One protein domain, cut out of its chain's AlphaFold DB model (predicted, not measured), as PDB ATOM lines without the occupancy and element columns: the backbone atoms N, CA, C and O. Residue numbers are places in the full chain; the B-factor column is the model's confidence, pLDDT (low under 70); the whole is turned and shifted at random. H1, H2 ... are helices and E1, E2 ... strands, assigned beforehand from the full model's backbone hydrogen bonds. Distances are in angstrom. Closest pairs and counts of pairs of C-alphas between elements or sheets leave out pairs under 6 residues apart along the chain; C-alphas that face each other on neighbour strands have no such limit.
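AT A GLANCE: This is residues 81 to 224 of the 225 residues of a protein of Fervidobacterium thailandense (UniProt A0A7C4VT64). A twisted antiparallel sheet of five strands curls round one long helix, H5, which runs through its hollow face. Beyond the E5 edge of the sheet, H3 and H4 with long loops make a second, loop-rich part, while the short helices H1 and H2 lie by E5. The printed part has 144 residues with five named strands followed by five named helices; the sheet's order is E1 E2 E3 E4 E5, and the class is mixed, helices and strands. It is compact, with a radius of gyration of the C-alphas of 14.3 A, and spans 42 by 33 by 25 A.

IN THESE COORDINATES: E1 is residues 81 to 83, with C-alpha 81 at (213.736, 223.278, 224.216). E2, residues 86 to 96, is 27.0 A long and bends by 58 degrees at residue 90. E3, residues 100 to 110, is 31.3 A long, and E4, residues 115 to 125, is 31.5 A. E5, residues 130 to 139, is 25.6 A long and bends by 53 degrees at residue 133. H5, residues 204 to 222, is 26.6 A long and ends with C-alpha 222 at (220.193, 235.475, 216.579). The short helices are H1, residues 148 to 152, H2, 154 to 158, H3, 165 to 170, and H4, 185 to 190.

HOW THE PARTS SIT: The strands form a meander, each the antiparallel neighbour of the one before, and each successive pair is a hairpin. N 81 and O 88 of E1 and E2 are 2.9 A apart, N 93 and O 104 of E2 and E3 2.8 A, N 107 and O 118 of E3 and E4 2.9 A, and N 119 and O 136 of E4 and E5 2.8 A, within hydrogen-bond range. H5 is on one face of the sheet, giving two layers, a helix over a sheet; its closest C-alphas to E3 are those of Ala 209 and Ser 109, 5.3 A apart. H1 is on the same face, over E5, at a height over the sheet of 8.9 A. H1 touches H5, with residues 204 to 210 of H5 alone; the closest C-alphas, of Gly 148 and Ser 206, are 5.2 A apart. H2 only grazes the sheet. H3 is at the sheet's level, and touches H4, about perpendicular at 76 degrees, the C-alphas of Gly 167 and Lys 190 being closest at 4.5 A. H4 is not on the sheet. Every O i to N i+4 pair is within hydrogen-bond range in H2, H3, H4 and H5; H1 has 0 of 1, but 2 of 2 O i to N i+3 pairs.

THE WHOLE: The C-alphas farthest apart, of Arg 98 and Tyr 202, are 43.2 A apart. The printed part has no cut. The links H3 to H4 and H4 to H5 are long, with 14 and 13 residues; between them residues 173 to 174 pair in parallel with 193 to 194. The mean pLDDT of the printed part is 93.8, and no printed residue is under 70.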
ATOM      1  N   HIS A  81     214.040 222.065 223.463       92.75
ATOM      2  CA  HIS A  81     213.736 223.278 224.216       92.75
ATOM      3  C   HIS A  81     212.296 223.710 223.932       92.75
ATOM      4  O   HIS A  81     211.962 224.101 222.814       92.75
ATOM      5  N   GLN A  82     211.428 223.641 224.942       94.12
ATOM      6  CA  GLN A  82     210.041 224.094 224.828       94.12
ATOM      7  C   GLN A  82     209.957 225.610 225.047       94.12
ATOM      8  O   GLN A  82     210.310 226.108 226.115       94.12
ATOM      9  N   ILE A  83     209.440 226.339 224.060       95.25
ATOM     10  CA  ILE A  83     209.213 227.786 224.101       95.25
ATOM     11  C   ILE A  83     207.757 228.038 223.706       95.25
ATOM     12  O   ILE A  83     207.392 228.002 222.530       95.25
ATOM     13  N   GLY A  84     206.892 228.241 224.703       94.12
ATOM     14  CA  GLY A  84     205.450 228.370 224.483       94.12
ATOM     15  C   GLY A  84     204.881 227.135 223.779       94.12
ATOM     16  O   GLY A  84     204.970 226.027 224.301       94.12
ATOM     17  N   ASN A  85     204.337 227.322 222.575       94.62
ATOM     18  CA  ASN A  85     203.768 226.257 221.740       94.62
ATOM     19  C   ASN A  85     204.766 225.645 220.739       94.62
ATOM     20  O   ASN A  85     204.344 224.918 219.842       94.62
ATOM     21  N   VAL A  86     206.066 225.920 220.882       97.69
ATOM     22  CA  VAL A  86     207.125 225.434 219.986       97.69
ATOM     23  C   VAL A  86     208.112 224.548 220.748       97.69
ATOM     24  O   VAL A  86     208.525 224.881 221.856       97.69
ATOM     25  N   LYS A  87     208.504 223.427 220.146       97.31
ATOM     26  CA  LYS A  87     209.607 222.551 220.548       97.31
ATOM     27  C   LYS A  87     210.762 222.773 219.591       97.31
ATOM     28  O   LYS A  87     210.685 222.362 218.438       97.31
ATOM     29  N   LEU A  88     211.815 223.421 220.057       96.38
ATOM     30  CA  LEU A  88     213.029 223.642 219.289       96.38
ATOM     31  C   LEU A  88     213.985 222.460 219.469       96.38
ATOM     32  O   LEU A  88     214.268 222.079 220.606       96.38
ATOM     33  N   TYR A  89     214.494 221.905 218.370       92.56
ATOM     34  CA  TYR A  89     215.419 220.774 218.397       92.56
ATOM     35  C   TYR A  89     216.865 221.226 218.201       92.56
ATOM     36  O   TYR A  89     217.186 221.890 217.215       92.56
ATOM     37  N   LEU A  90     217.736 220.833 219.131       91.00
ATOM     38  CA  LEU A  90     219.148 221.204 219.170       91.00
ATOM     39  C   LEU A  90     220.069 219.966 219.233       91.00
ATOM     40  O   LEU A  90     219.667 218.927 219.770       91.00
ATOM     41  N   PRO A  91     221.326 220.080 218.754       89.94
ATOM     42  CA  PRO A  91     221.911 221.263 218.110       89.94
ATOM     43  C   PRO A  91     221.388 221.478 216.680       89.94
ATOM     44  O   PRO A  91     220.846 220.567 216.064       89.94
ATOM     45  N   HIS A  92     221.541 222.691 216.149       91.44
ATOM     46  CA  HIS A  92     221.269 222.980 214.737       91.44
ATOM     47  C   HIS A  92     222.436 222.493 213.863       91.44
ATOM     48  O   HIS A  92     223.548 222.300 214.358       91.44
ATOM     49  N   CYS A  93     222.196 222.281 212.569       89.62
ATOM     50  CA  CYS A  93     223.266 222.006 211.615       89.62
ATOM     51  C   CYS A  93     223.826 223.328 211.091       89.62
ATOM     52  O   CYS A  93     223.061 224.232 210.759       89.62
ATOM     53  N   GLU A  94     225.143 223.422 210.982       90.50
ATOM     54  CA  GLU A  94     225.838 224.596 210.467       90.50
ATOM     55  C   GLU A  94     226.670 224.196 209.255       90.50
ATOM     56  O   GLU A  94     227.445 223.240 209.311       90.50
ATOM     57  N   PHE A  95     226.515 224.936 208.165       87.50
ATOM     58  CA  PHE A  95     227.254 224.719 206.937       87.50
ATOM     59  C   PHE A  95     227.998 225.988 206.546       87.50
ATOM     60  O   PHE A  95     227.399 227.044 206.339       87.50
ATOM     61  N   GLN A  96     229.317 225.877 206.436       85.69
ATOM     62  CA  GLN A  96     230.183 226.999 206.107       85.69
ATOM     63  C   GLN A  96     230.326 227.138 204.589       85.69
ATOM     64  O   GLN A  96     230.874 226.262 203.921       85.69
ATOM     65  N   GLY A  97     229.818 228.244 204.047       76.31
ATOM     66  CA  GLY A  97     230.081 228.694 202.684       76.31
ATOM     67  C   GLY A  97     231.305 229.616 202.614       76.31
ATOM     68  O   GLY A  97     232.024 229.815 203.590       76.31
ATOM     69  N   ARG A  98     231.560 230.206 201.437       75.19
ATOM     70  CA  ARG A  98     232.696 231.139 201.249       75.19
ATOM     71  C   ARG A  98     232.490 232.480 201.959       75.19
ATOM     72  O   ARG A  98     233.421 233.006 202.568       75.19
ATOM     73  N   ASP A  99     231.279 233.022 201.858       82.25
ATOM     74  CA  ASP A  99     230.913 234.341 202.392       82.25
ATOM     75  C   ASP A  99     229.681 234.300 203.303       82.25
ATOM     76  O   ASP A  99     229.320 235.313 203.899       82.25
ATOM     77  N   THR A 100     229.057 233.129 203.434       88.12
ATOM     78  CA  THR A 100     227.824 232.937 204.194       88.12
ATOM     79  C   THR A 100     227.890 231.654 205.004       88.12
ATOM     80  O   THR A 100     228.542 230.685 204.614       88.12
ATOM     81  N   THR A 101     227.213 231.645 206.146       91.12
ATOM     82  CA  THR A 101     226.985 230.446 206.952       91.12
ATOM     83  C   THR A 101     225.506 230.098 206.869       91.12
ATOM     84  O   THR A 101     224.653 230.958 207.087       91.12
ATOM     85  N   ILE A 102     225.194 228.846 206.550       91.94
ATOM     86  CA  ILE A 102     223.818 228.354 206.475       91.94
ATOM     87  C   ILE A 102     223.526 227.528 207.724       91.94
ATOM     88  O   ILE A 102     224.229 226.565 208.021       91.94
ATOM     89  N   PHE A 103     222.455 227.876 208.424       93.44
ATOM     90  CA  PHE A 103     221.950 227.143 209.574       93.44
ATOM     91  C   PHE A 103     220.705 226.364 209.182       93.44
ATOM     92  O   PHE A 103     219.745 226.958 208.698       93.44
ATOM     93  N   ALA A 104     220.698 225.056 209.426       93.00
ATOM     94  CA  ALA A 104     219.505 224.230 209.318       93.00
ATOM     95  C   ALA A 104     219.019 223.836 210.708       93.00
ATOM     96  O   ALA A 104     219.765 223.256 211.499       93.00
ATOM     97  N   ILE A 105     217.767 224.151 211.010       94.44
ATOM     98  CA  ILE A 105     217.202 223.957 212.341       94.44
ATOM     99  C   ILE A 105     215.781 223.414 212.244       94.44
ATOM    100  O   ILE A 105     215.026 223.758 211.331       94.44
ATOM    101  N   PHE A 106     215.448 222.520 213.172       94.81
ATOM    102  CA  PHE A 106     214.156 221.855 213.237       94.81
ATOM    103  C   PHE A 106     213.368 222.374 214.436       94.81
ATOM    104  O   PHE A 106     213.916 222.570 215.524       94.81
ATOM    105  N   ALA A 107     212.061 222.514 214.262       97.06
ATOM    106  CA  ALA A 107     211.138 222.767 215.352       97.06
ATOM    107  C   ALA A 107     209.794 222.085 215.096       97.06
ATOM    108  O   ALA A 107     209.340 222.026 213.955       97.06
ATOM    109  N   ASP A 108     209.131 221.632 216.157       97.38
ATOM    110  CA  ASP A 108     207.703 221.330 216.099       97.38
ATOM    111  C   ASP A 108     206.923 222.495 216.684       97.38
ATOM    112  O   ASP A 108     207.267 223.016 217.742       97.38
ATOM    113  N   SER A 109     205.827 222.877 216.049       97.94
ATOM    114  CA  SER A 109     204.926 223.907 216.559       97.94
ATOM    115  C   SER A 109     203.506 223.382 216.610       97.94
ATOM    116  O   SER A 109     203.082 222.619 215.743       97.94
ATOM    117  N   LYS A 110     202.776 223.739 217.664       96.94
ATOM    118  CA  LYS A 110     201.412 223.257 217.873       96.94
ATOM    119  C   LYS A 110     200.456 223.942 216.888       96.94
ATOM    120  O   LYS A 110     200.193 225.137 217.020       96.94
ATOM    121  N   GLY A 111     199.963 223.171 215.924       94.88
ATOM    122  CA  GLY A 111     198.862 223.515 215.029       94.88
ATOM    123  C   GLY A 111     197.496 223.290 215.677       94.88
ATOM    124  O   GLY A 111     197.371 223.227 216.904       94.88
ATOM    125  N   TYR A 112     196.457 223.196 214.847       92.81
ATOM    126  CA  TYR A 112     195.089 222.980 215.319       92.81
ATOM    127  C   TYR A 112     194.852 221.519 215.718       92.81
ATOM    128  O   TYR A 112     194.330 221.249 216.799       92.81
ATOM    129  N   GLY A 113     195.243 220.585 214.851       89.38
ATOM    130  CA  GLY A 113     195.048 219.150 215.035       89.38
ATOM    131  C   GLY A 113     196.197 218.469 215.779       89.38
ATOM    132  O   GLY A 113     195.967 217.517 216.523       89.38
ATOM    133  N   GLY A 114     197.423 218.983 215.658       93.94
ATOM    134  CA  GLY A 114     198.569 218.405 216.358       93.94
ATOM    135  C   GLY A 114     199.874 219.168 216.175       93.94
ATOM    136  O   GLY A 114     199.890 220.388 216.032       93.94
ATOM    137  N   TRP A 115     200.993 218.452 216.252       96.38
ATOM    138  CA  TRP A 115     202.317 219.047 216.069       96.38
ATOM    139  C   TRP A 115     202.666 219.116 214.583       96.38
ATOM    140  O   TRP A 115     202.554 218.123 213.867       96.38
ATOM    141  N   ILE A 116     203.117 220.286 214.138       97.44
ATOM    142  CA  ILE A 116     203.605 220.525 212.781       97.44
ATOM    143  C   ILE A 116     205.125 220.628 212.842       97.44
ATOM    144  O   ILE A 116     205.652 221.516 213.516       97.44
ATOM    145  N   LYS A 117     205.822 219.732 212.138       96.44
ATOM    146  CA  LYS A 117     207.286 219.687 212.090       96.44
ATOM    147  C   LYS A 117     207.815 220.552 210.959       96.44
ATOM    148  O   LYS A 117     207.485 220.329 209.794       96.44
ATOM    149  N   VAL A 118     208.675 221.502 211.294       97.25
ATOM    150  CA  VAL A 118     209.234 222.502 210.383       97.25
ATOM    151  C   VAL A 118     210.757 222.410 210.389       97.25
ATOM    152  O   VAL A 118     211.380 222.350 211.447       97.25
ATOM    153  N   LEU A 119     211.351 222.417 209.200       95.75
ATOM    154  CA  LEU A 119     212.777 222.613 208.961       95.75
ATOM    155  C   LEU A 119     212.962 223.971 208.291       95.75
ATOM    156  O   LEU A 119     212.372 224.217 207.242       95.75
ATOM    157  N   ALA A 120     213.788 224.839 208.861       96.62
ATOM    158  CA  ALA A 120     214.115 226.132 208.272       96.62
ATOM    159  C   ALA A 120     215.616 226.253 208.007       96.62
ATOM    160  O   ALA A 120     216.436 225.787 208.802       96.62
ATOM    161  N   LEU A 121     215.953 226.895 206.887       95.12
ATOM    162  CA  LEU A 121     217.305 227.315 206.548       95.12
ATOM    163  C   LEU A 121     217.440 228.818 206.738       95.12
ATOM    164  O   LEU A 121     216.740 229.585 206.076       95.12
ATOM    165  N   PHE A 122     218.376 229.232 207.581       95.62
ATOM    166  CA  PHE A 122     218.760 230.629 207.740       95.62
ATOM    167  C   PHE A 122     220.138 230.851 207.133       95.62
ATOM    168  O   PHE A 122     221.045 230.052 207.347       95.62
ATOM    169  N   GLU A 123     220.297 231.933 206.383       93.69
ATOM    170  CA  GLU A 123     221.594 232.350 205.858       93.69
ATOM    171  C   GLU A 123     222.084 233.550 206.666       93.69
ATOM    172  O   GLU A 123     221.389 234.566 206.741       93.69
ATOM    173  N   ARG A 124     223.280 233.428 207.246       93.62
ATOM    174  CA  ARG A 124     223.982 234.503 207.944       93.62
ATOM    175  C   ARG A 124     225.155 234.987 207.105       93.62
ATOM    176  O   ARG A 124     226.030 234.204 206.737       93.62
ATOM    177  N   GLN A 125     225.164 236.278 206.815       91.06
ATOM    178  CA  GLN A 125     226.236 236.961 206.098       91.06
ATOM    179  C   GLN A 125     227.403 237.294 207.043       91.06
ATOM    180  O   GLN A 125     227.277 237.236 208.271       91.06
ATOM    181  N   LYS A 126     228.554 237.687 206.481       86.88
ATOM    182  CA  LYS A 126     229.738 238.118 207.257       86.88
ATOM    183  C   LYS A 126     229.482 239.316 208.173       86.88
ATOM    184  O   LYS A 126     230.085 239.397 209.240       86.88
ATOM    185  N   ASP A 127     228.591 240.221 207.779       88.19
ATOM    186  CA  ASP A 127     228.160 241.367 208.592       88.19
ATOM    187  C   ASP A 127     227.167 240.980 209.708       88.19
ATOM    188  O   ASP A 127     226.668 241.849 210.418       88.19
ATOM    189  N   ARG A 128     226.934 239.673 209.891       87.94
ATOM    190  CA  ARG A 128     226.006 239.048 210.842       87.94
ATOM    191  C   ARG A 128     224.530 239.243 210.521       87.94
ATOM    192  O   ARG A 128     223.713 238.732 211.283       87.94
ATOM    193  N   THR A 129     224.190 239.876 209.399       92.00
ATOM    194  CA  THR A 129     222.795 239.938 208.964       92.00
ATOM    195  C   THR A 129     222.283 238.540 208.652       92.00
ATOM    196  O   THR A 129     222.989 237.715 208.056       92.00
ATOM    197  N   MET A 130     221.064 238.246 209.096       94.38
ATOM    198  CA  MET A 130     220.470 236.920 208.962       94.38
ATOM    199  C   MET A 130     219.106 236.986 208.287       94.38
ATOM    200  O   MET A 130     218.195 237.664 208.750       94.38
ATOM    201  N   LYS A 131     218.934 236.205 207.223       95.44
ATOM    202  CA  LYS A 131     217.640 236.036 206.552       95.44
ATOM    203  C   LYS A 131     217.158 234.598 206.656       95.44
ATOM    204  O   LYS A 131     217.957 233.660 206.704       95.44
ATOM    205  N   LEU A 132     215.845 234.419 206.614       97.00
ATOM    206  CA  LEU A 132     215.246 233.122 206.346       97.00
ATOM    207  C   LEU A 132     215.380 232.869 204.854       97.00
ATOM    208  O   LEU A 132     214.877 233.630 204.031       97.00
ATOM    209  N   TRP A 133     216.055 231.791 204.499       94.12
ATOM    210  CA  TRP A 133     216.259 231.449 203.107       94.12
ATOM    211  C   TRP A 133     215.136 230.573 202.576       94.12
ATOM    212  O   TRP A 133     214.467 230.937 201.610       94.12
ATOM    213  N   LYS A 134     214.915 229.427 203.220       93.94
ATOM    214  CA  LYS A 134     213.914 228.441 202.814       93.94
ATOM    215  C   LYS A 134     213.317 227.739 204.020       93.94
ATOM    216  O   LYS A 134     213.927 227.676 205.085       93.94
ATOM    217  N   VAL A 135     212.152 227.146 203.812       95.56
ATOM    218  CA  VAL A 135     211.462 226.318 204.800       95.56
ATOM    219  C   VAL A 135     210.937 225.046 204.143       95.56
ATOM    220  O   VAL A 135     210.546 225.061 202.980       95.56
ATOM    221  N   LYS A 136     210.906 223.949 204.896       95.62
ATOM    222  CA  LYS A 136     210.144 222.748 204.565       95.62
ATOM    223  C   LYS A 136     209.273 222.369 205.751       95.62
ATOM    224  O   LYS A 136     209.778 222.205 206.862       95.62
ATOM    225  N   VAL A 137     207.980 222.181 205.518       95.94
ATOM    226  CA  VAL A 137     207.122 221.495 206.491       95.94
ATOM    227  C   VAL A 137     207.234 219.998 206.218       95.94
ATOM    228  O   VAL A 137     206.985 219.545 205.103       95.94
ATOM    229  N   LEU A 138     207.694 219.250 207.217       93.31
ATOM    230  CA  LEU A 138     208.038 217.831 207.104       93.31
ATOM    231  C   LEU A 138     206.891 216.918 207.524       93.31
ATOM    232  O   LEU A 138     206.746 215.824 206.985       93.31
ATOM    233  N   ASP A 139     206.110 217.347 208.511       94.25
ATOM    234  CA  ASP A 139     204.998 216.574 209.050       94.25
ATOM    235  C   ASP A 139     203.891 217.518 209.519       94.25
ATOM    236  O   ASP A 139     204.155 218.529 210.167       94.25
ATOM    237  N   ALA A 140     202.657 217.169 209.176       94.75
ATOM    238  CA  ALA A 140     201.428 217.799 209.648       94.75
ATOM    239  C   ALA A 140     200.294 216.755 209.676       94.75
ATOM    240  O   ALA A 140     199.147 217.053 209.349       94.75
ATOM    241  N   ARG A 141     200.619 215.489 209.983       90.94
ATOM    242  CA  ARG A 141     199.700 214.347 209.824       90.94
ATOM    243  C   ARG A 141     198.368 214.500 210.565       90.94
ATOM    244  O   ARG A 141     197.365 213.975 210.087       90.94
ATOM    245  N   ASP A 142     198.385 215.205 211.695       93.00
ATOM    246  CA  ASP A 142     197.237 215.382 212.587       93.00
ATOM    247  C   ASP A 142     196.342 216.563 212.169       93.00
ATOM    248  O   ASP A 142     195.256 216.742 212.715       93.00
ATOM    249  N   GLU A 143     196.770 217.376 211.199       94.31
ATOM    250  CA  GLU A 143     195.965 218.469 210.654       94.31
ATOM    251  C   GLU A 143     194.879 217.950 209.695       94.31
ATOM    252  O   GLU A 143     194.965 216.859 209.129       94.31
ATOM    253  N   THR A 144     193.832 218.745 209.476       91.25
ATOM    254  CA  THR A 144     192.734 218.368 208.576       91.25
ATOM    255  C   THR A 144     193.168 218.420 207.105       91.25
ATOM    256  O   THR A 144     193.728 219.419 206.645       91.25
ATOM    257  N   GLU A 145     192.890 217.347 206.358       89.06
ATOM    258  CA  GLU A 145     193.128 217.248 204.909       89.06
ATOM    259  C   GLU A 145     192.343 218.322 204.142       89.06
ATOM    260  O   GLU A 145     191.178 218.574 204.447       89.06
ATOM    261  N   GLY A 146     192.981 218.977 203.167       84.12
ATOM    262  CA  GLY A 146     192.380 220.070 202.391       84.12
ATOM    263  C   GLY A 146     192.233 221.408 203.133       84.12
ATOM    264  O   GLY A 146     191.797 222.381 202.524       84.12
ATOM    265  N   LEU A 147     192.601 221.471 204.418       89.81
ATOM    266  CA  LEU A 147     192.630 222.691 205.232       89.81
ATOM    267  C   LEU A 147     194.025 222.876 205.846       89.81
ATOM    268  O   LEU A 147     194.954 223.316 205.176       89.81
ATOM    269  N   GLY A 148     194.201 222.490 207.114       89.44
ATOM    270  CA  GLY A 148     195.451 222.659 207.856       89.44
ATOM    271  C   GLY A 148     196.645 221.944 207.227       89.44
ATOM    272  O   GLY A 148     197.756 222.461 207.291       89.44
ATOM    273  N   LYS A 149     196.435 220.808 206.545       93.56
ATOM    274  CA  LYS A 149     197.509 220.092 205.835       93.56
ATOM    275  C   LYS A 149     198.057 220.822 204.611       93.56
ATOM    276  O   LYS A 149     199.134 220.450 204.147       93.56
ATOM    277  N   ASN A 150     197.405 221.882 204.128       94.81
ATOM    278  CA  ASN A 150     197.915 222.679 203.008       94.81
ATOM    279  C   ASN A 150     199.271 223.336 203.323       94.81
ATOM    280  O   ASN A 150     199.999 223.692 202.397       94.81
ATOM    281  N   VAL A 151     199.682 223.389 204.599       95.81
ATOM    282  CA  VAL A 151     201.053 223.757 204.993       95.81
ATOM    283  C   VAL A 151     202.134 222.859 204.374       95.81
ATOM    284  O   VAL A 151     203.279 223.280 204.217       95.81
ATOM    285  N   LEU A 152     201.792 221.620 204.000       94.94
ATOM    286  CA  LEU A 152     202.693 220.680 203.326       94.94
ATOM    287  C   LEU A 152     202.872 220.991 201.832       94.94
ATOM    288  O   LEU A 152     203.787 220.447 201.214       94.94
ATOM    289  N   SER A 153     202.040 221.865 201.257       94.88
ATOM    290  CA  SER A 153     202.157 222.257 199.854       94.88
ATOM    291  C   SER A 153     203.402 223.113 199.613       94.88
ATOM    292  O   SER A 153     203.770 223.970 200.422       94.88
ATOM    293  N   ASP A 154     204.041 222.905 198.460       92.88
ATOM    294  CA  ASP A 154     205.184 223.723 198.049       92.88
ATOM    295  C   ASP A 154     204.773 225.178 197.800       92.88
ATOM    296  O   ASP A 154     205.570 226.087 198.022       92.88
ATOM    297  N   GLU A 155     203.529 225.412 197.369       94.75
ATOM    298  CA  GLU A 155     202.997 226.756 197.149       94.75
ATOM    299  C   GLU A 155     202.972 227.566 198.449       94.75
ATOM    300  O   GLU A 155     203.517 228.669 198.486       94.75
ATOM    301  N   PHE A 156     202.437 226.992 199.533       96.31
ATOM    302  CA  PHE A 156     202.450 227.620 200.854       96.31
ATOM    303  C   PHE A 156     203.881 227.860 201.349       96.31
ATOM    304  O   PHE A 156     204.220 228.963 201.776       96.31
ATOM    305  N   GLN A 157     204.748 226.846 201.272       96.19
ATOM    306  CA  GLN A 157     206.113 226.932 201.808       96.19
ATOM    307  C   GLN A 157     206.947 228.005 201.103       96.19
ATOM    308  O   GLN A 157     207.680 228.742 201.764       96.19
ATOM    309  N   LYS A 158     206.777 228.171 199.785       95.56
ATOM    310  CA  LYS A 158     207.448 229.220 199.001       95.56
ATOM    311  C   LYS A 158     207.085 230.639 199.443       95.56
ATOM    312  O   LYS A 158     207.916 231.536 199.297       95.56
ATOM    313  N   ARG A 159     205.905 230.861 200.042       96.44
ATOM    314  CA  ARG A 159     205.524 232.181 200.587       96.44
ATOM    315  C   ARG A 159     206.473 232.639 201.702       96.44
ATOM    316  O   ARG A 159     206.657 233.836 201.880       96.44
ATOM    317  N   PHE A 160     207.142 231.709 202.386       97.25
ATOM    318  CA  PHE A 160     208.121 231.987 203.442       97.25
ATOM    319  C   PHE A 160     209.573 232.061 202.943       97.25
ATOM    320  O   PHE A 160     210.491 232.179 203.750       97.25
ATOM    321  N   TYR A 161     209.843 231.943 201.642       95.31
ATOM    322  CA  TYR A 161     211.229 231.963 201.162       95.31
ATOM    323  C   TYR A 161     211.785 233.387 201.143       95.31
ATOM    324  O   TYR A 161     211.060 234.339 200.853       95.31
ATOM    325  N   ASN A 162     213.088 233.514 201.395       95.25
ATOM    326  CA  ASN A 162     213.837 234.773 201.344       95.25
ATOM    327  C   ASN A 162     213.276 235.900 202.233       95.25
ATOM    328  O   ASN A 162     213.336 237.065 201.848       95.25
ATOM    329  N   VAL A 163     212.749 235.592 203.424       97.88
ATOM    330  CA  VAL A 163     212.310 236.649 204.352       97.88
ATOM    331  C   VAL A 163     213.545 237.350 204.934       97.88
ATOM    332  O   VAL A 163     214.358 236.694 205.595       97.88
ATOM    333  N   PRO A 164     213.717 238.662 204.694       97.31
ATOM    334  CA  PRO A 164     214.885 239.401 205.153       97.31
ATOM    335  C   PRO A 164     214.862 239.599 206.670       97.31
ATOM    336  O   PRO A 164     213.816 239.489 207.316       97.31
ATOM    337  N   GLU A 165     216.016 239.965 207.231       97.06
ATOM    338  CA  GLU A 165     216.156 240.222 208.666       97.06
ATOM    339  C   GLU A 165     215.133 241.237 209.184       97.06
ATOM    340  O   GLU A 165     214.501 240.996 210.206       97.06
ATOM    341  N   SER A 166     214.892 242.319 208.437       97.38
ATOM    342  CA  SER A 166     213.939 243.366 208.827       97.38
ATOM    343  C   SER A 166     212.529 242.829 209.089       97.38
ATOM    344  O   SER A 166     211.838 243.317 209.980       97.38
ATOM    345  N   GLY A 167     212.103 241.815 208.330       97.38
ATOM    346  CA  GLY A 167     210.812 241.161 208.526       97.38
ATOM    347  C   GLY A 167     210.812 240.234 209.736       97.38
ATOM    348  O   GLY A 167     209.873 240.237 210.527       97.38
ATOM    349  N   LEU A 168     211.895 239.476 209.914       97.81
ATOM    350  CA  LEU A 168     212.075 238.575 211.054       97.81
ATOM    351  C   LEU A 168     212.157 239.336 212.386       97.81
ATOM    352  O   LEU A 168     211.641 238.862 213.398       97.81
ATOM    353  N   GLU A 169     212.759 240.527 212.396       97.19
ATOM    354  CA  GLU A 169     212.843 241.400 213.572       97.19
ATOM    355  C   GLU A 169     211.493 241.985 213.986       97.19
ATOM    356  O   GLU A 169     211.229 242.134 215.180       97.19
ATOM    357  N   LYS A 170     210.625 242.289 213.015       96.38
ATOM    358  CA  LYS A 170     209.260 242.781 213.263       96.38
ATOM    359  C   LYS A 170     208.316 241.691 213.777       96.38
ATOM    360  O   LYS A 170     207.258 242.010 214.322       96.38
ATOM    361  N   GLY A 171     208.719 240.430 213.649       96.31
ATOM    362  CA  GLY A 171     207.898 239.273 213.962       96.31
ATOM    363  C   GLY A 171     207.034 238.870 212.773       96.31
ATOM    364  O   GLY A 171     206.352 239.706 212.181       96.31
ATOM    365  N   LEU A 172     207.044 237.580 212.435       96.94
ATOM    366  CA  LEU A 172     206.243 237.078 211.322       96.94
ATOM    367  C   LEU A 172     204.744 237.114 211.630       96.94
ATOM    368  O   LEU A 172     204.288 236.591 212.648       96.94
ATOM    369  N   LYS A 173     203.986 237.684 210.697       95.81
ATOM    370  CA  LYS A 173     202.529 237.800 210.708       95.81
ATOM    371  C   LYS A 173     201.953 237.249 209.414       95.81
ATOM    372  O   LYS A 173     202.620 237.238 208.380       95.81
ATOM    373  N   LEU A 174     200.698 236.818 209.465       96.12
ATOM    374  CA  LEU A 174     199.966 236.355 208.293       96.12
ATOM    375  C   LEU A 174     198.913 237.384 207.885       96.12
ATOM    376  O   LEU A 174     198.252 237.970 208.744       96.12
ATOM    377  N   ASP A 175     198.693 237.525 206.583       94.88
ATOM    378  CA  ASP A 175     197.580 238.301 206.007       94.88
ATOM    379  C   ASP A 175     196.182 237.752 206.372       94.88
ATOM    380  O   ASP A 175     195.165 238.402 206.139       94.88
ATOM    381  N   LEU A 176     196.128 236.567 206.987       90.12
ATOM    382  CA  LEU A 176     194.942 235.984 207.622       90.12
ATOM    383  C   LEU A 176     194.590 236.609 208.981       90.12
ATOM    384  O   LEU A 176     193.471 236.425 209.461       90.12
ATOM    385  N   GLU A 177     195.551 237.254 209.644       89.50
ATOM    386  CA  GLU A 177     195.398 237.785 211.005       89.50
ATOM    387  C   GLU A 177     195.273 239.307 211.022       89.50
ATOM    388  O   GLU A 177     194.549 239.867 211.844       89.50
ATOM    389  N   GLU A 178     195.988 239.974 210.121       91.25
ATOM    390  CA  GLU A 178     196.071 241.425 210.040       91.25
ATOM    391  C   GLU A 178     196.202 241.842 208.573       91.25
ATOM    392  O   GLU A 178     196.812 241.139 207.769       91.25
ATOM    393  N   PHE A 179     195.628 242.992 208.218       91.12
ATOM    394  CA  PHE A 179     195.710 243.497 206.853       91.12
ATOM    395  C   PHE A 179     197.155 243.917 206.539       91.12
ATOM    396  O   PHE A 179     197.708 244.745 207.271       91.12
ATOM    397  N   PRO A 180     197.782 243.377 205.481       92.56
ATOM    398  CA  PRO A 180     199.161 243.707 205.176       92.56
ATOM    399  C   PRO A 180     199.262 245.145 204.635       92.56
ATOM    400  O   PRO A 180     198.333 245.642 203.993       92.56
ATOM    401  N   PRO A 181     200.397 245.832 204.847       86.31
ATOM    402  CA  PRO A 181     200.602 247.192 204.344       86.31
ATOM    403  C   PRO A 181     200.699 247.250 202.810       86.31
ATOM    404  O   PRO A 181     200.493 248.302 202.210       86.31
ATOM    405  N   THR A 182     201.023 246.122 202.178       93.44
ATOM    406  CA  THR A 182     201.119 245.938 200.730       93.44
ATOM    407  C   THR A 182     200.737 244.502 200.375       93.44
ATOM    408  O   THR A 182     200.906 243.592 201.186       93.44
ATOM    409  N   PHE A 183     200.234 244.304 199.159       90.81
ATOM    410  CA  PHE A 183     199.973 242.980 198.585       90.81
ATOM    411  C   PHE A 183     201.099 242.504 197.659       90.81
ATOM    412  O   PHE A 183     201.006 241.418 197.090       90.81
ATOM    413  N   ASP A 184     202.170 243.288 197.517       95.81
ATOM    414  CA  ASP A 184     203.413 242.792 196.938       95.81
ATOM    415  C   ASP A 184     204.121 241.877 197.946       95.81
ATOM    416  O   ASP A 184     204.398 242.267 199.081       95.81
ATOM    417  N   ALA A 185     204.394 240.639 197.539       94.12
ATOM    418  CA  ALA A 185     204.898 239.614 198.446       94.12
ATOM    419  C   ALA A 185     206.300 239.930 198.992       94.12
ATOM    420  O   ALA A 185     206.579 239.648 200.156       94.12
ATOM    421  N   GLU A 186     207.187 240.505 198.181       95.31
ATOM    422  CA  GLU A 186     208.569 240.771 198.591       95.31
ATOM    423  C   GLU A 186     208.656 241.999 199.502       95.31
ATOM    424  O   GLU A 186     209.445 242.037 200.451       95.31
ATOM    425  N   GLU A 187     207.813 242.996 199.266       96.75
ATOM    426  CA  GLU A 187     207.696 244.169 200.123       96.75
ATOM    427  C   GLU A 187     206.975 243.839 201.434       96.75
ATOM    428  O   GLU A 187     207.440 244.255 202.497       96.75
ATOM    429  N   ALA A 188     205.929 243.008 201.402       96.88
ATOM    430  CA  ALA A 188     205.250 242.514 202.599       96.88
ATOM    431  C   ALA A 188     206.214 241.753 203.525       96.88
ATOM    432  O   ALA A 188     206.233 241.992 204.737       96.88
ATOM    433  N   LYS A 189     207.096 240.912 202.963       97.69
ATOM    434  CA  LYS A 189     208.119 240.183 203.730       97.69
ATOM    435  C   LYS A 189     209.069 241.107 204.485       97.69
ATOM    436  O   LYS A 189     209.466 240.767 205.596       97.69
ATOM    437  N   LYS A 190     209.427 242.276 203.938       97.44
ATOM    438  CA  LYS A 190     210.281 243.265 204.636       97.44
ATOM    439  C   LYS A 190     209.615 243.836 205.887       97.44
ATOM    440  O   LYS A 190     210.317 244.235 206.819       97.44
ATOM    441  N   GLU A 191     208.286 243.838 205.903       97.06
ATOM    442  CA  GLU A 191     207.435 244.260 207.016       97.06
ATOM    443  C   GLU A 191     207.037 243.101 207.947       97.06
ATOM    444  O   GLU A 191     206.333 243.322 208.929       97.06
ATOM    445  N   GLY A 192     207.502 241.877 207.670       96.81
ATOM    446  CA  GLY A 192     207.188 240.680 208.455       96.81
ATOM    447  C   GLY A 192     205.871 240.005 208.067       96.81
ATOM    448  O   GLY A 192     205.460 239.060 208.733       96.81
ATOM    449  N   PHE A 193     205.208 240.440 206.993       97.81
ATOM    450  CA  PHE A 193     203.965 239.833 206.519       97.81
ATOM    451  C   PHE A 193     204.231 238.721 205.507       97.81
ATOM    452  O   PHE A 193     204.957 238.904 204.529       97.81
ATOM    453  N   ILE A 194     203.587 237.576 205.718       97.50
ATOM    454  CA  ILE A 194     203.559 236.456 204.781       97.50
ATOM    455  C   ILE A 194     202.146 236.351 204.212       97.50
ATOM    456  O   ILE A 194     201.184 236.141 204.951       97.50
ATOM    457  N   LEU A 195     202.037 236.496 202.891       96.69
ATOM    458  CA  LEU A 195     200.763 236.454 202.177       96.69
ATOM    459  C   LEU A 195     200.380 235.000 201.884       96.69
ATOM    460  O   LEU A 195     201.055 234.334 201.092       96.69
ATOM    461  N   VAL A 196     199.345 234.485 202.544       95.94
ATOM    462  CA  VAL A 196     198.882 233.088 202.458       95.94
ATOM    463  C   VAL A 196     197.358 232.956 202.452       95.94
ATOM    464  O   VAL A 196     196.861 231.826 202.414       95.94
ATOM    465  N   ALA A 197     196.598 234.053 202.523       93.19
ATOM    466  CA  ALA A 197     195.148 234.002 202.709       93.19
ATOM    467  C   ALA A 197     194.410 233.248 201.592       93.19
ATOM    468  O   ALA A 197     193.418 232.556 201.844       93.19
ATOM    469  N   ASP A 198     194.934 233.327 200.373       90.56
ATOM    470  CA  ASP A 198     194.430 232.640 199.188       90.56
ATOM    471  C   ASP A 198     194.591 231.111 199.249       90.56
ATOM    472  O   ASP A 198     193.736 230.391 198.739       90.56
ATOM    473  N   ILE A 199     195.628 230.601 199.923       91.19
ATOM    474  CA  ILE A 199     195.922 229.155 200.018       91.19
ATOM    475  C   ILE A 199     195.400 228.551 201.333       91.19
ATOM    476  O   ILE A 199     195.004 227.385 201.397       91.19
ATOM    477  N   MET A 200     195.415 229.342 202.409       91.31
ATOM    478  CA  MET A 200     195.162 228.897 203.785       91.31
ATOM    479  C   MET A 200     193.835 229.420 204.344       91.31
ATOM    480  O   MET A 200     193.680 229.585 205.557       91.31
ATOM    481  N   SER A 201     192.861 229.667 203.467       83.88
ATOM    482  CA  SER A 201     191.501 230.037 203.860       83.88
ATOM    483  C   SER A 201     190.952 229.051 204.904       83.88
ATOM    484  O   SER A 201     190.930 227.842 204.683       83.88
ATOM    485  N   TYR A 202     190.519 229.573 206.058       83.38
ATOM    486  CA  TYR A 202     190.008 228.810 207.214       83.38
ATOM    487  C   TYR A 202     191.024 227.915 207.954       83.38
ATOM    488  O   TYR A 202     190.638 227.168 208.852       83.38
ATOM    489  N   ALA A 203     192.321 228.020 207.650       91.31
ATOM    490  CA  ALA A 203     193.396 227.238 208.268       91.31
ATOM    491  C   ALA A 203     194.448 228.118 208.979       91.31
ATOM    492  O   ALA A 203     195.639 227.796 209.025       91.31
ATOM    493  N   THR A 204     194.005 229.236 209.570       92.31
ATOM    494  CA  THR A 204     194.869 230.254 210.196       92.31
ATOM    495  C   THR A 204     195.774 229.690 211.290       92.31
ATOM    496  O   THR A 204     196.945 230.052 211.365       92.31
ATOM    497  N   VAL A 205     195.270 228.777 212.127       94.44
ATOM    498  CA  VAL A 205     196.039 228.223 213.258       94.44
ATOM    499  C   VAL A 205     197.236 227.399 212.773       94.44
ATOM    500  O   VAL A 205     198.337 227.553 213.300       94.44
ATOM    501  N   SER A 206     197.051 226.567 211.746       96.38
ATOM    502  CA  SER A 206     198.104 225.716 211.179       96.38
ATOM    503  C   SER A 206     199.173 226.558 210.475       96.38
ATOM    504  O   SER A 206     200.366 226.346 210.687       96.38
ATOM    505  N   ALA A 207     198.760 227.574 209.707       96.44
ATOM    506  CA  ALA A 207     199.690 228.517 209.083       96.44
ATOM    507  C   ALA A 207     200.495 229.297 210.138       96.44
ATOM    508  O   ALA A 207     201.720 229.417 210.040       96.44
ATOM    509  N   LYS A 208     199.822 229.777 211.193       96.56
ATOM    510  CA  LYS A 208     200.454 230.517 212.290       96.56
ATOM    511  C   LYS A 208     201.448 229.659 213.062       96.56
ATOM    512  O   LYS A 208     202.489 230.153 213.488       96.56
ATOM    513  N   ALA A 209     201.172 228.365 213.223       97.56
ATOM    514  CA  ALA A 209     202.112 227.444 213.849       97.56
ATOM    515  C   ALA A 209     203.456 227.411 213.100       97.56
ATOM    516  O   ALA A 209     204.500 227.448 213.753       97.56
ATOM    517  N   VAL A 210     203.446 227.431 211.761       98.06
ATOM    518  CA  VAL A 210     204.671 227.493 210.944       98.06
ATOM    519  C   VAL A 210     205.413 228.815 211.155       98.06
ATOM    520  O   VAL A 210     206.611 228.795 211.441       98.06
ATOM    521  N   ALA A 211     204.713 229.954 211.108       97.94
ATOM    522  CA  ALA A 211     205.310 231.269 211.366       97.94
ATOM    523  C   ALA A 211     205.945 231.356 212.769       97.94
ATOM    524  O   ALA A 211     207.084 231.801 212.915       97.94
ATOM    525  N   ASN A 212     205.258 230.843 213.796       97.75
ATOM    526  CA  ASN A 212     205.769 230.787 215.168       97.75
ATOM    527  C   ASN A 212     207.026 229.917 215.289       97.75
ATOM    528  O   ASN A 212     207.967 230.298 215.987       97.75
ATOM    529  N   ALA A 213     207.054 228.758 214.620       98.31
ATOM    530  CA  ALA A 213     208.224 227.884 214.606       98.31
ATOM    531  C   ALA A 213     209.445 228.641 214.070       98.31
ATOM    532  O   ALA A 213     210.498 228.663 214.705       98.31
ATOM    533  N   ILE A 214     209.274 229.309 212.926       98.44
ATOM    534  CA  ILE A 214     210.313 230.106 212.271       98.44
ATOM    535  C   ILE A 214     210.794 231.232 213.183       98.44
ATOM    536  O   ILE A 214     212.001 231.402 213.340       98.44
ATOM    537  N   GLN A 215     209.880 231.960 213.826       98.06
ATOM    538  CA  GLN A 215     210.250 233.057 214.717       98.06
ATOM    539  C   GLN A 215     211.080 232.574 215.913       98.06
ATOM    540  O   GLN A 215     212.078 233.197 216.270       98.06
ATOM    541  N   VAL A 216     210.699 231.450 216.527       98.00
ATOM    542  CA  VAL A 216     211.457 230.856 217.638       98.00
ATOM    543  C   VAL A 216     212.843 230.402 217.175       98.00
ATOM    544  O   VAL A 216     213.828 230.668 217.863       98.00
ATOM    545  N   MET A 217     212.932 229.771 216.001       97.88
ATOM    546  CA  MET A 217     214.204 229.366 215.396       97.88
ATOM    547  C   MET A 217     215.115 230.575 215.124       97.88
ATOM    548  O   MET A 217     216.275 230.559 215.529       97.88
ATOM    549  N   TYR A 218     214.583 231.644 214.522       97.69
ATOM    550  CA  TYR A 218     215.310 232.896 214.283       97.69
ATOM    551  C   TYR A 218     215.820 233.514 215.589       97.69
ATOM    552  O   TYR A 218     217.007 233.810 215.705       97.69
ATOM    553  N   ASN A 219     214.951 233.654 216.593       96.56
ATOM    554  CA  ASN A 219     215.313 234.246 217.882       96.56
ATOM    555  C   ASN A 219     216.419 233.450 218.588       96.56
ATOM    556  O   ASN A 219     217.307 234.039 219.201       96.56
ATOM    557  N   TYR A 220     216.379 232.119 218.505       95.75
ATOM    558  CA  TYR A 220     217.451 231.277 219.026       95.75
ATOM    559  C   TYR A 220     218.771 231.534 218.290       95.75
ATOM    560  O   TYR A 220     219.776 231.826 218.934       95.75
ATOM    561  N   LEU A 221     218.762 231.481 216.952       95.31
ATOM    562  CA  LEU A 221     219.971 231.648 216.144       95.31
ATOM    563  C   LEU A 221     220.577 233.050 216.269       95.31
ATOM    564  O   LEU A 221     221.795 233.189 216.298       95.31
ATOM    565  N   LYS A 222     219.746 234.087 216.397       93.62
ATOM    566  CA  LYS A 222     220.193 235.475 216.579       93.62
ATOM    567  C   LYS A 222     220.990 235.665 217.869       93.62
ATOM    568  O   LYS A 222     221.899 236.486 217.916       93.62
ATOM    569  N   ASN A 223     220.659 234.890 218.898       90.56
ATOM    570  CA  ASN A 223     221.325 234.934 220.196       90.56
ATOM    571  C   ASN A 223     222.559 234.013 220.276       90.56
ATOM    572  O   ASN A 223     223.201 233.953 221.326       90.56
ATOM    573  N   LEU A 224     222.903 233.295 219.200       84.88
ATOM    574  CA  LEU A 224     224.165 232.564 219.098       84.88
ATOM    575  C   LEU A 224     225.290 233.540 218.741       84.88
ATOM    576  O   LEU A 224     225.382 233.997 217.599       84.88
TER     577      LEU A 224